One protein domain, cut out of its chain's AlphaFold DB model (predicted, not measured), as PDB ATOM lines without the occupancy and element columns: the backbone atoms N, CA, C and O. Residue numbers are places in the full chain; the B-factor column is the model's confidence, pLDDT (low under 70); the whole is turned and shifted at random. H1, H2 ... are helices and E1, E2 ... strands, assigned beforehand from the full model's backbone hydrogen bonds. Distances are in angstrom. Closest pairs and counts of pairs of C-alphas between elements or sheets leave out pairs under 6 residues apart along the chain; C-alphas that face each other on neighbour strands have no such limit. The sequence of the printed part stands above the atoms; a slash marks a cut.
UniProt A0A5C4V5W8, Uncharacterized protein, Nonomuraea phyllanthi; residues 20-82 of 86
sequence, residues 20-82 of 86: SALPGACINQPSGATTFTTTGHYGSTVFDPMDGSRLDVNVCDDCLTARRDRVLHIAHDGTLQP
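What this domain is: This is residues 20 to 82 of the 86 residues of an uncharacterized protein of Nonomuraea phyllanthi (UniProt A0A5C4V5W8). With little regular structure, this is a two-stranded hairpin, E1 and E2, with a long loop at one end and short H1 following E2 at the other; beyond H1 a tail folds back on itself, residues 73 to 74 pairing antiparallel with 80 to 81. The printed part has 63 residues, in order E1, E2, H1, and its class is mixed, with 18 residues in named elements. It is loose, with a radius of gyration of the C-alphas of 14.6 A and spans of 36 by 34 by 22 A.

Where its parts are: Find C-alpha 33 at (-14.436, 28.671, 47.556); from there E1, residues 33 to 38, runs 16.2 A. E2, residues 55 to 60, runs 16.9 A. H1, residues 61 to 66, runs 8.3 A to C-alpha 66 at (-16.325, 21.489, 58.150).

How they stand to each other: E1 and E2 form an antiparallel hairpin at 161 degrees; look for N 34 and O 59, 2.9 A apart, and N 36 and O 57, 2.8 A, within hydrogen-bond range. The closest C-alphas of E1 and H1, Ala 33 and Asp 61, are 5.1 A apart. In H1 every O i to N i+4 pair is within hydrogen-bond range.

The domain as a whole: The two farthest C-alphas, Gly 24 and Thr 79, are 38.5 A apart. The printed part has no cut. E1 to E2 is a long link of 16 residues; E2 to H1 is tight. Residues 41 to 42 have pLDDT under 70.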
ATOM      1  N   SER A  20      -8.323  34.987  43.137       91.56
ATOM      2  CA  SER A  20      -9.188  34.944  41.955       91.56
ATOM      3  C   SER A  20      -8.813  33.762  41.058       91.56
ATOM      4  O   SER A  20      -7.647  33.569  40.718       91.56
ATOM      5  N   ALA A  21      -9.808  32.986  40.642       91.38
ATOM      6  CA  ALA A  21      -9.675  31.986  39.589       91.38
ATOM      7  C   ALA A  21      -9.578  32.631  38.195       91.38
ATOM      8  O   ALA A  21      -9.137  31.982  37.248       91.38
ATOM      9  N   LEU A  22      -9.968  33.905  38.064       87.06
ATOM     10  CA  LEU A  22      -9.912  34.685  36.827       87.06
ATOM     11  C   LEU A  22      -9.211  36.031  37.093       87.06
ATOM     12  O   LEU A  22      -9.882  37.061  37.200       87.06
ATOM     13  N   PRO A  23      -7.872  36.041  37.246       83.19
ATOM     14  CA  PRO A  23      -7.114  37.263  37.513       83.19
ATOM     15  C   PRO A  23      -7.335  38.324  36.431       83.19
ATOM     16  O   PRO A  23      -7.360  38.008  35.238       83.19
ATOM     17  N   GLY A  24      -7.491  39.584  36.836       81.00
ATOM     18  CA  GLY A  24      -7.738  40.706  35.921       81.00
ATOM     19  C   GLY A  24      -9.191  40.846  35.452       81.00
ATOM     20  O   GLY A  24      -9.519  41.817  34.766       81.00
ATOM     21  N   ALA A  25     -10.079  39.916  35.817       79.75
ATOM     22  CA  ALA A  25     -11.509  40.061  35.594       79.75
ATOM     23  C   ALA A  25     -12.165  40.766  36.791       79.75
ATOM     24  O   ALA A  25     -11.965  40.396  37.944       79.75
ATOM     25  N   CYS A  26     -13.025  41.752  36.522       80.88
ATOM     26  CA  CYS A  26     -13.772  42.482  37.555       80.88
ATOM     27  C   CYS A  26     -14.965  41.674  38.113       80.88
ATOM     28  O   CYS A  26     -16.085  42.189  38.187       80.88
ATOM     29  N   ILE A  27     -14.754  40.400  38.454       85.25
ATOM     30  CA  ILE A  27     -15.776  39.459  38.933       85.25
ATOM     31  C   ILE A  27     -15.262  38.659  40.135       85.25
ATOM     32  O   ILE A  27     -14.104  38.260  40.174       85.25
ATOM     33  N   ASN A  28     -16.143  38.391  41.104       90.25
ATOM     34  CA  ASN A  28     -15.807  37.614  42.298       90.25
ATOM     35  C   ASN A  28     -15.929  36.108  42.030       90.25
ATOM     36  O   ASN A  28     -17.001  35.518  42.180       90.25
ATOM     37  N   GLN A  29     -14.820  35.510  41.601       91.19
ATOM     38  CA  GLN A  29     -14.699  34.089  41.266       91.19
ATOM     39  C   GLN A  29     -13.489  33.493  42.002       91.19
ATOM     40  O   GLN A  29     -12.437  33.322  41.392       91.19
ATOM     41  N   PRO A  30     -13.570  33.249  43.321       93.94
ATOM     42  CA  PRO A  30     -12.456  32.726  44.099       93.94
ATOM     43  C   PRO A  30     -12.155  31.259  43.751       93.94
ATOM     44  O   PRO A  30     -13.054  30.449  43.549       93.94
ATOM     45  N   SER A  31     -10.875  30.893  43.747       94.50
ATOM     46  CA  SER A  31     -10.437  29.496  43.698       94.50
ATOM     47  C   SER A  31     -10.535  28.852  45.089       94.50
ATOM     48  O   SER A  31     -10.109  29.452  46.080       94.50
ATOM     49  N   GLY A  32     -11.082  27.631  45.169       95.38
ATOM     50  CA  GLY A  32     -11.240  26.884  46.429       95.38
ATOM     51  C   GLY A  32     -12.295  27.465  47.380       95.38
ATOM     52  O   GLY A  32     -12.133  27.428  48.609       95.38
ATOM     53  N   ALA A  33     -13.321  28.106  46.818       95.69
ATOM     54  CA  ALA A  33     -14.436  28.671  47.556       95.69
ATOM     55  C   ALA A  33     -15.679  28.801  46.672       95.69
ATOM     56  O   ALA A  33     -15.585  28.931  45.452       95.69
ATOM     57  N   THR A  34     -16.838  28.874  47.318       94.25
ATOM     58  CA  THR A  34     -18.115  29.169  46.664       94.25
ATOM     59  C   THR A  34     -18.500  30.622  46.910       94.25
ATOM     60  O   THR A  34     -18.551  31.067  48.064       94.25
ATOM     61  N   THR A  35     -18.805  31.346  45.831       94.44
ATOM     62  CA  THR A  35     -19.439  32.669  45.890       94.44
ATOM     63  C   THR A  35     -20.951  32.516  45.997       94.44
ATOM     64  O   THR A  35     -21.575  31.845  45.176       94.44
ATOM     65  N   PHE A  36     -21.551  33.202  46.964       92.00
ATOM     66  CA  PHE A  36     -22.991  33.395  47.058       92.00
ATOM     67  C   PHE A  36     -23.299  34.840  46.690       92.00
ATOM     68  O   PHE A  36     -22.893  35.765  47.395       92.00
ATOM     69  N   THR A  37     -24.012  35.012  45.585       90.25
ATOM     70  CA  THR A  37     -24.502  36.309  45.127       90.25
ATOM     71  C   THR A  37     -25.991  36.382  45.381       90.25
ATOM     72  O   THR A  37     -26.736  35.484  44.990       90.25
ATOM     73  N   THR A  38     -26.433  37.467  46.003       86.69
ATOM     74  CA  THR A  38     -27.854  37.717  46.209       86.69
ATOM     75  C   THR A  38     -28.239  39.156  45.913       86.69
ATOM     76  O   THR A  38     -27.483  40.099  46.154       86.69
ATOM     77  N   THR A  39     -29.450  39.310  45.401       84.12
ATOM     78  CA  THR A  39     -30.179  40.570  45.283       84.12
ATOM     79  C   THR A  39     -31.296  40.517  46.319       84.12
ATOM     80  O   THR A  39     -32.042  39.548  46.270       84.12
ATOM     81  N   GLY A  40     -31.380  41.498  47.231       72.31
ATOM     82  CA  GLY A  40     -32.427  41.672  48.263       72.31
ATOM     83  C   GLY A  40     -33.174  40.412  48.739       72.31
ATOM     84  O   GLY A  40     -34.008  39.856  48.028       72.31
ATOM     85  N   HIS A  41     -32.937  39.968  49.976       68.12
ATOM     86  CA  HIS A  41     -33.696  38.846  50.538       68.12
ATOM     87  C   HIS A  41     -34.929  39.336  51.297       68.12
ATOM     88  O   HIS A  41     -34.784  39.965  52.346       68.12
ATOM     89  N   TYR A  42     -36.124  38.927  50.852       63.34
ATOM     90  CA  TYR A  42     -37.348  39.048  51.649       63.34
ATOM     91  C   TYR A  42     -37.129  38.428  53.039       63.34
ATOM     92  O   TYR A  42     -36.980  37.214  53.174       63.34
ATOM     93  N   GLY A  43     -37.083  39.279  54.069       70.94
ATOM     94  CA  GLY A  43     -36.869  38.887  55.467       70.94
ATOM     95  C   GLY A  43     -35.485  39.210  56.050       70.94
ATOM     96  O   GLY A  43     -35.314  39.085  57.261       70.94
ATOM     97  N   SER A  44     -34.512  39.663  55.251       72.38
ATOM     98  CA  SER A  44     -33.252  40.217  55.772       72.38
ATOM     99  C   SER A  44     -33.432  41.688  56.139       72.38
ATOM    100  O   SER A  44     -33.805  42.495  55.298       72.38
ATOM    101  N   THR A  45     -33.113  42.075  57.376       78.38
ATOM    102  CA  THR A  45     -33.077  43.496  57.784       78.38
ATOM    103  C   THR A  45     -31.717  44.156  57.537       78.38
ATOM    104  O   THR A  45     -31.560  45.349  57.781       78.38
ATOM    105  N   VAL A  46     -30.723  43.387  57.078       85.38
ATOM    106  CA  VAL A  46     -29.329  43.840  56.934       85.38
ATOM    107  C   VAL A  46     -29.019  44.293  55.505       85.38
ATOM    108  O   VAL A  46     -28.240  45.222  55.313       85.38
ATOM    109  N   PHE A  47     -29.625  43.655  54.500       84.94
ATOM    110  CA  PHE A  47     -29.448  44.005  53.090       84.94
ATOM    111  C   PHE A  47     -30.725  43.676  52.303       84.94
ATOM    112  O   PHE A  47     -30.944  42.522  51.928       84.94
ATOM    113  N   ASP A  48     -31.555  44.698  52.079       83.50
ATOM    114  CA  ASP A  48     -32.756  44.636  51.231       83.50
ATOM    115  C   ASP A  48     -33.075  45.996  50.559       83.50
ATOM    116  O   ASP A  48     -34.105  46.615  50.819       83.50
ATOM    117  N   PRO A  49     -32.153  46.550  49.749       85.19
ATOM    118  CA  PRO A  49     -32.293  47.913  49.228       85.19
ATOM    119  C   PRO A  49     -33.282  48.055  48.057       85.19
ATOM    120  O   PRO A  49     -33.589  49.180  47.675       85.19
ATOM    121  N   MET A  50     -33.794  46.951  47.489       81.12
ATOM    122  CA  MET A  50     -34.778  46.951  46.389       81.12
ATOM    123  C   MET A  50     -34.380  47.822  45.168       81.12
ATOM    124  O   MET A  50     -35.238  48.260  44.404       81.12
ATOM    125  N   ASP A  51     -33.081  48.068  44.962       88.62
ATOM    126  CA  ASP A  51     -32.532  49.020  43.977       88.62
ATOM    127  C   ASP A  51     -31.651  48.360  42.898       88.62
ATOM    128  O   ASP A  51     -30.997  49.036  42.103       88.62
ATOM    129  N   GLY A  52     -31.617  47.025  42.867       85.00
ATOM    130  CA  GLY A  52     -30.777  46.246  41.953       85.00
ATOM    131  C   GLY A  52     -29.317  46.095  42.397       85.00
ATOM    132  O   GLY A  52     -28.542  45.430  41.706       85.00
ATOM    133  N   SER A  53     -28.923  46.658  43.543       88.19
ATOM    134  CA  SER A  53     -27.643  46.318  44.161       88.19
ATOM    135  C   SER A  53     -27.637  44.868  44.667       88.19
ATOM    136  O   SER A  53     -28.675  44.234  44.881       88.19
ATOM    137  N   ARG A  54     -26.430  44.315  44.820       88.25
ATOM    138  CA  ARG A  54     -26.208  42.921  45.220       88.25
ATOM    139  C   ARG A  54     -25.187  42.819  46.345       88.25
ATOM    140  O   ARG A  54     -24.302  43.669  46.454       88.25
ATOM    141  N   LEU A  55     -25.296  41.751  47.123       88.69
ATOM    142  CA  LEU A  55     -24.316  41.334  48.116       88.69
ATOM    143  C   LEU A  55     -23.624  40.064  47.613       88.69
ATOM    144  O   LEU A  55     -24.298  39.110  47.224       88.69
ATOM    145  N   ASP A  56     -22.294  40.058  47.663       91.44
ATOM    146  CA  ASP A  56     -21.468  38.890  47.363       91.44
ATOM    147  C   ASP A  56     -20.741  38.450  48.641       91.44
ATOM    148  O   ASP A  56     -20.144  39.275  49.335       91.44
ATOM    149  N   VAL A  57     -20.770  37.153  48.953       93.69
ATOM    150  CA  VAL A  57     -19.982  36.560  50.045       93.69
ATOM    151  C   VAL A  57     -19.305  35.278  49.584       93.69
ATOM    152  O   VAL A  57     -19.866  34.523  48.796       93.69
ATOM    153  N   ASN A  58     -18.114  35.009  50.118       95.75
ATOM    154  CA  ASN A  58     -17.348  33.807  49.801       95.75
ATOM    155  C   ASN A  58     -17.274  32.888  51.019       95.75
ATOM    156  O   ASN A  58     -17.023  33.353  52.133       95.75
ATOM    157  N   VAL A  59     -17.413  31.577  50.820       97.19
ATOM    158  CA  VAL A  59     -17.087  30.571  51.844       97.19
ATOM    159  C   VAL A  59     -16.115  29.568  51.239       97.19
ATOM    160  O   VAL A  59     -16.417  28.964  50.215       97.19
ATOM    161  N   CYS A  60     -14.938  29.411  51.852       97.31
ATOM    162  CA  CYS A  60     -13.930  28.468  51.371       97.31
ATOM    163  C   CYS A  60     -14.359  27.015  51.585       97.31
ATOM    164  O   CYS A  60     -15.086  26.719  52.539       97.31
ATOM    165  N   ASP A  61     -13.834  26.116  50.754       96.00
ATOM    166  CA  ASP A  61     -14.196  24.694  50.763       96.00
ATOM    167  C   ASP A  61     -13.970  24.063  52.140       96.00
ATOM    168  O   ASP A  61     -14.879  23.447  52.687       96.00
ATOM    169  N   ASP A  62     -12.828  24.349  52.781       96.44
ATOM    170  CA  ASP A  62     -12.523  23.879  54.142       96.44
ATOM    171  C   ASP A  62     -13.652  24.212  55.138       96.44
ATOM    172  O   ASP A  62     -14.033  23.396  55.978       96.44
ATOM    173  N   CYS A  63     -14.211  25.426  55.055       96.81
ATOM    174  CA  CYS A  63     -15.268  25.876  55.959       96.81
ATOM    175  C   CYS A  63     -16.635  25.307  55.606       96.81
ATOM    176  O   CYS A  63     -17.419  25.067  56.528       96.81
ATOM    177  N   LEU A  64     -16.903  25.127  54.312       94.06
ATOM    178  CA  LEU A  64     -18.095  24.478  53.785       94.06
ATOM    179  C   LEU A  64     -18.139  23.019  54.250       94.06
ATOM    180  O   LEU A  64     -19.073  22.629  54.950       94.06
ATOM    181  N   THR A  65     -17.084  22.251  53.989       93.81
ATOM    182  CA  THR A  65     -16.973  20.849  54.407       93.81
ATOM    183  C   THR A  65     -17.033  20.697  55.927       93.81
ATOM    184  O   THR A  65     -17.767  19.845  56.428       93.81
ATOM    185  N   ALA A  66     -16.327  21.547  56.684       95.00
ATOM    186  CA  ALA A  66     -16.325  21.489  58.150       95.00
ATOM    187  C   ALA A  66     -17.685  21.811  58.795       95.00
ATOM    188  O   ALA A  66     -17.873  21.534  59.977       95.00
ATOM    189  N   ARG A  67     -18.616  22.422  58.053       93.75
ATOM    190  CA  ARG A  67     -19.955  22.813  58.530       93.75
ATOM    191  C   ARG A  67     -21.063  22.150  57.718       93.75
ATOM    192  O   ARG A  67     -22.158  22.701  57.599       93.75
ATOM    193  N   ARG A  68     -20.783  20.982  57.135       91.19
ATOM    194  CA  ARG A  68     -21.727  20.274  56.263       91.19
ATOM    195  C   ARG A  68     -23.049  19.895  56.906       91.19
ATOM    196  O   ARG A  68     -24.059  19.808  56.224       91.19
ATOM    197  N   ASP A  69     -23.056  19.757  58.224       91.69
ATOM    198  CA  ASP A  69     -24.243  19.568  59.053       91.69
ATOM    199  C   ASP A  69     -25.208  20.770  59.041       91.69
ATOM    200  O   ASP A  69     -26.342  20.650  59.497       91.69
ATOM    201  N   ARG A  70     -24.780  21.929  58.519       92.38
ATOM    202  CA  ARG A  70     -25.546  23.188  58.494       92.38
ATOM    203  C   ARG A  70     -25.950  23.634  57.094       92.38
ATOM    204  O   ARG A  70     -26.416  24.759  56.924       92.38
ATOM    205  N   VAL A  71     -25.739  22.788  56.093       90.56
ATOM    206  CA  VAL A  71     -26.029  23.086  54.690       90.56
ATOM    207  C   VAL A  71     -26.922  21.984  54.138       90.56
ATOM    208  O   VAL A  71     -26.670  20.803  54.356       90.56
ATOM    209  N   LEU A  72     -27.971  22.375  53.418       91.25
ATOM    210  CA  LEU A  72     -28.848  21.439  52.725       91.25
ATOM    211  C   LEU A  72     -28.394  21.309  51.273       91.25
ATOM    212  O   LEU A  72     -28.353  22.299  50.544       91.25
ATOM    213  N   HIS A  73     -28.092  20.084  50.850       91.19
ATOM    214  CA  HIS A  73     -27.965  19.753  49.439       91.19
ATOM    215  C   HIS A  73     -29.344  19.323  48.930       91.19
ATOM    216  O   HIS A  73     -29.892  18.309  49.359       91.19
ATOM    217  N   ILE A  74     -29.929  20.136  48.053       93.38
ATOM    218  CA  ILE A  74     -31.222  19.868  47.420       93.38
ATOM    219  C   ILE A  74     -30.935  19.538  45.958       93.38
ATOM    220  O   ILE A  74     -30.352  20.355  45.244       93.38
ATOM    221  N   ALA A  75     -31.315  18.339  45.524       92.38
ATOM    222  CA  ALA A  75     -31.174  17.917  44.138       92.38
ATOM    223  C   ALA A  75     -32.085  18.736  43.213       92.38
ATOM    224  O   ALA A  75     -33.030  19.393  43.652       92.38
ATOM    225  N   HIS A  76     -31.831  18.659  41.905       92.75
ATOM    226  CA  HIS A  76     -32.615  19.404  40.914       92.75
ATOM    227  C   HIS A  76     -34.123  19.070  40.959       92.75
ATOM    228  O   HIS A  76     -34.941  19.908  40.595       92.75
ATOM    229  N   ASP A  77     -34.479  17.862  41.410       95.75
ATOM    230  CA  ASP A  77     -35.859  17.387  41.551       95.75
ATOM    231  C   ASP A  77     -36.507  17.785  42.893       95.75
ATOM    232  O   ASP A  77     -37.642  17.406  43.175       95.75
ATOM    233  N   GLY A  78     -35.798  18.557  43.724       94.56
ATOM    234  CA  GLY A  78     -36.249  19.003  45.042       94.56
ATOM    235  C   GLY A  78     -35.952  18.025  46.181       94.56
ATOM    236  O   GLY A  78     -36.246  18.337  47.335       94.56
ATOM    237  N   THR A  79     -35.361  16.862  45.905       95.62
ATOM    238  CA  THR A  79     -35.061  15.865  46.940       95.62
ATOM    239  C   THR A  79     -33.889  16.309  47.815       95.62
ATOM    240  O   THR A  79     -32.854  16.749  47.313       95.62
ATOM    241  N   LEU A  80     -34.017  16.147  49.136       92.56
ATOM    242  CA  LEU A  80     -32.894  16.310  50.063       92.56
ATOM    243  C   LEU A  80     -31.869  15.195  49.849       92.56
ATOM    244  O   LEU A  80     -32.198  14.014  49.965       92.56
ATOM    245  N   GLN A  81     -30.622  15.572  49.588       87.12
ATOM    246  CA  GLN A  81     -29.510  14.642  49.446       87.12
ATOM    247  C   GLN A  81     -28.484  14.812  50.568       87.12
ATOM    248  O   GLN A  81     -28.247  15.930  51.036       87.12
ATOM    249  N   PRO A  82     -27.829  13.720  50.999       83.62
ATOM    250  CA  PRO A  82     -26.645  13.823  51.837       83.62
ATOM    251  C   PRO A  82     -25.574  14.646  51.115       83.62
ATOM    252  O   PRO A  82     -25.306  14.439  49.930       83.62
TER     253      PRO A  82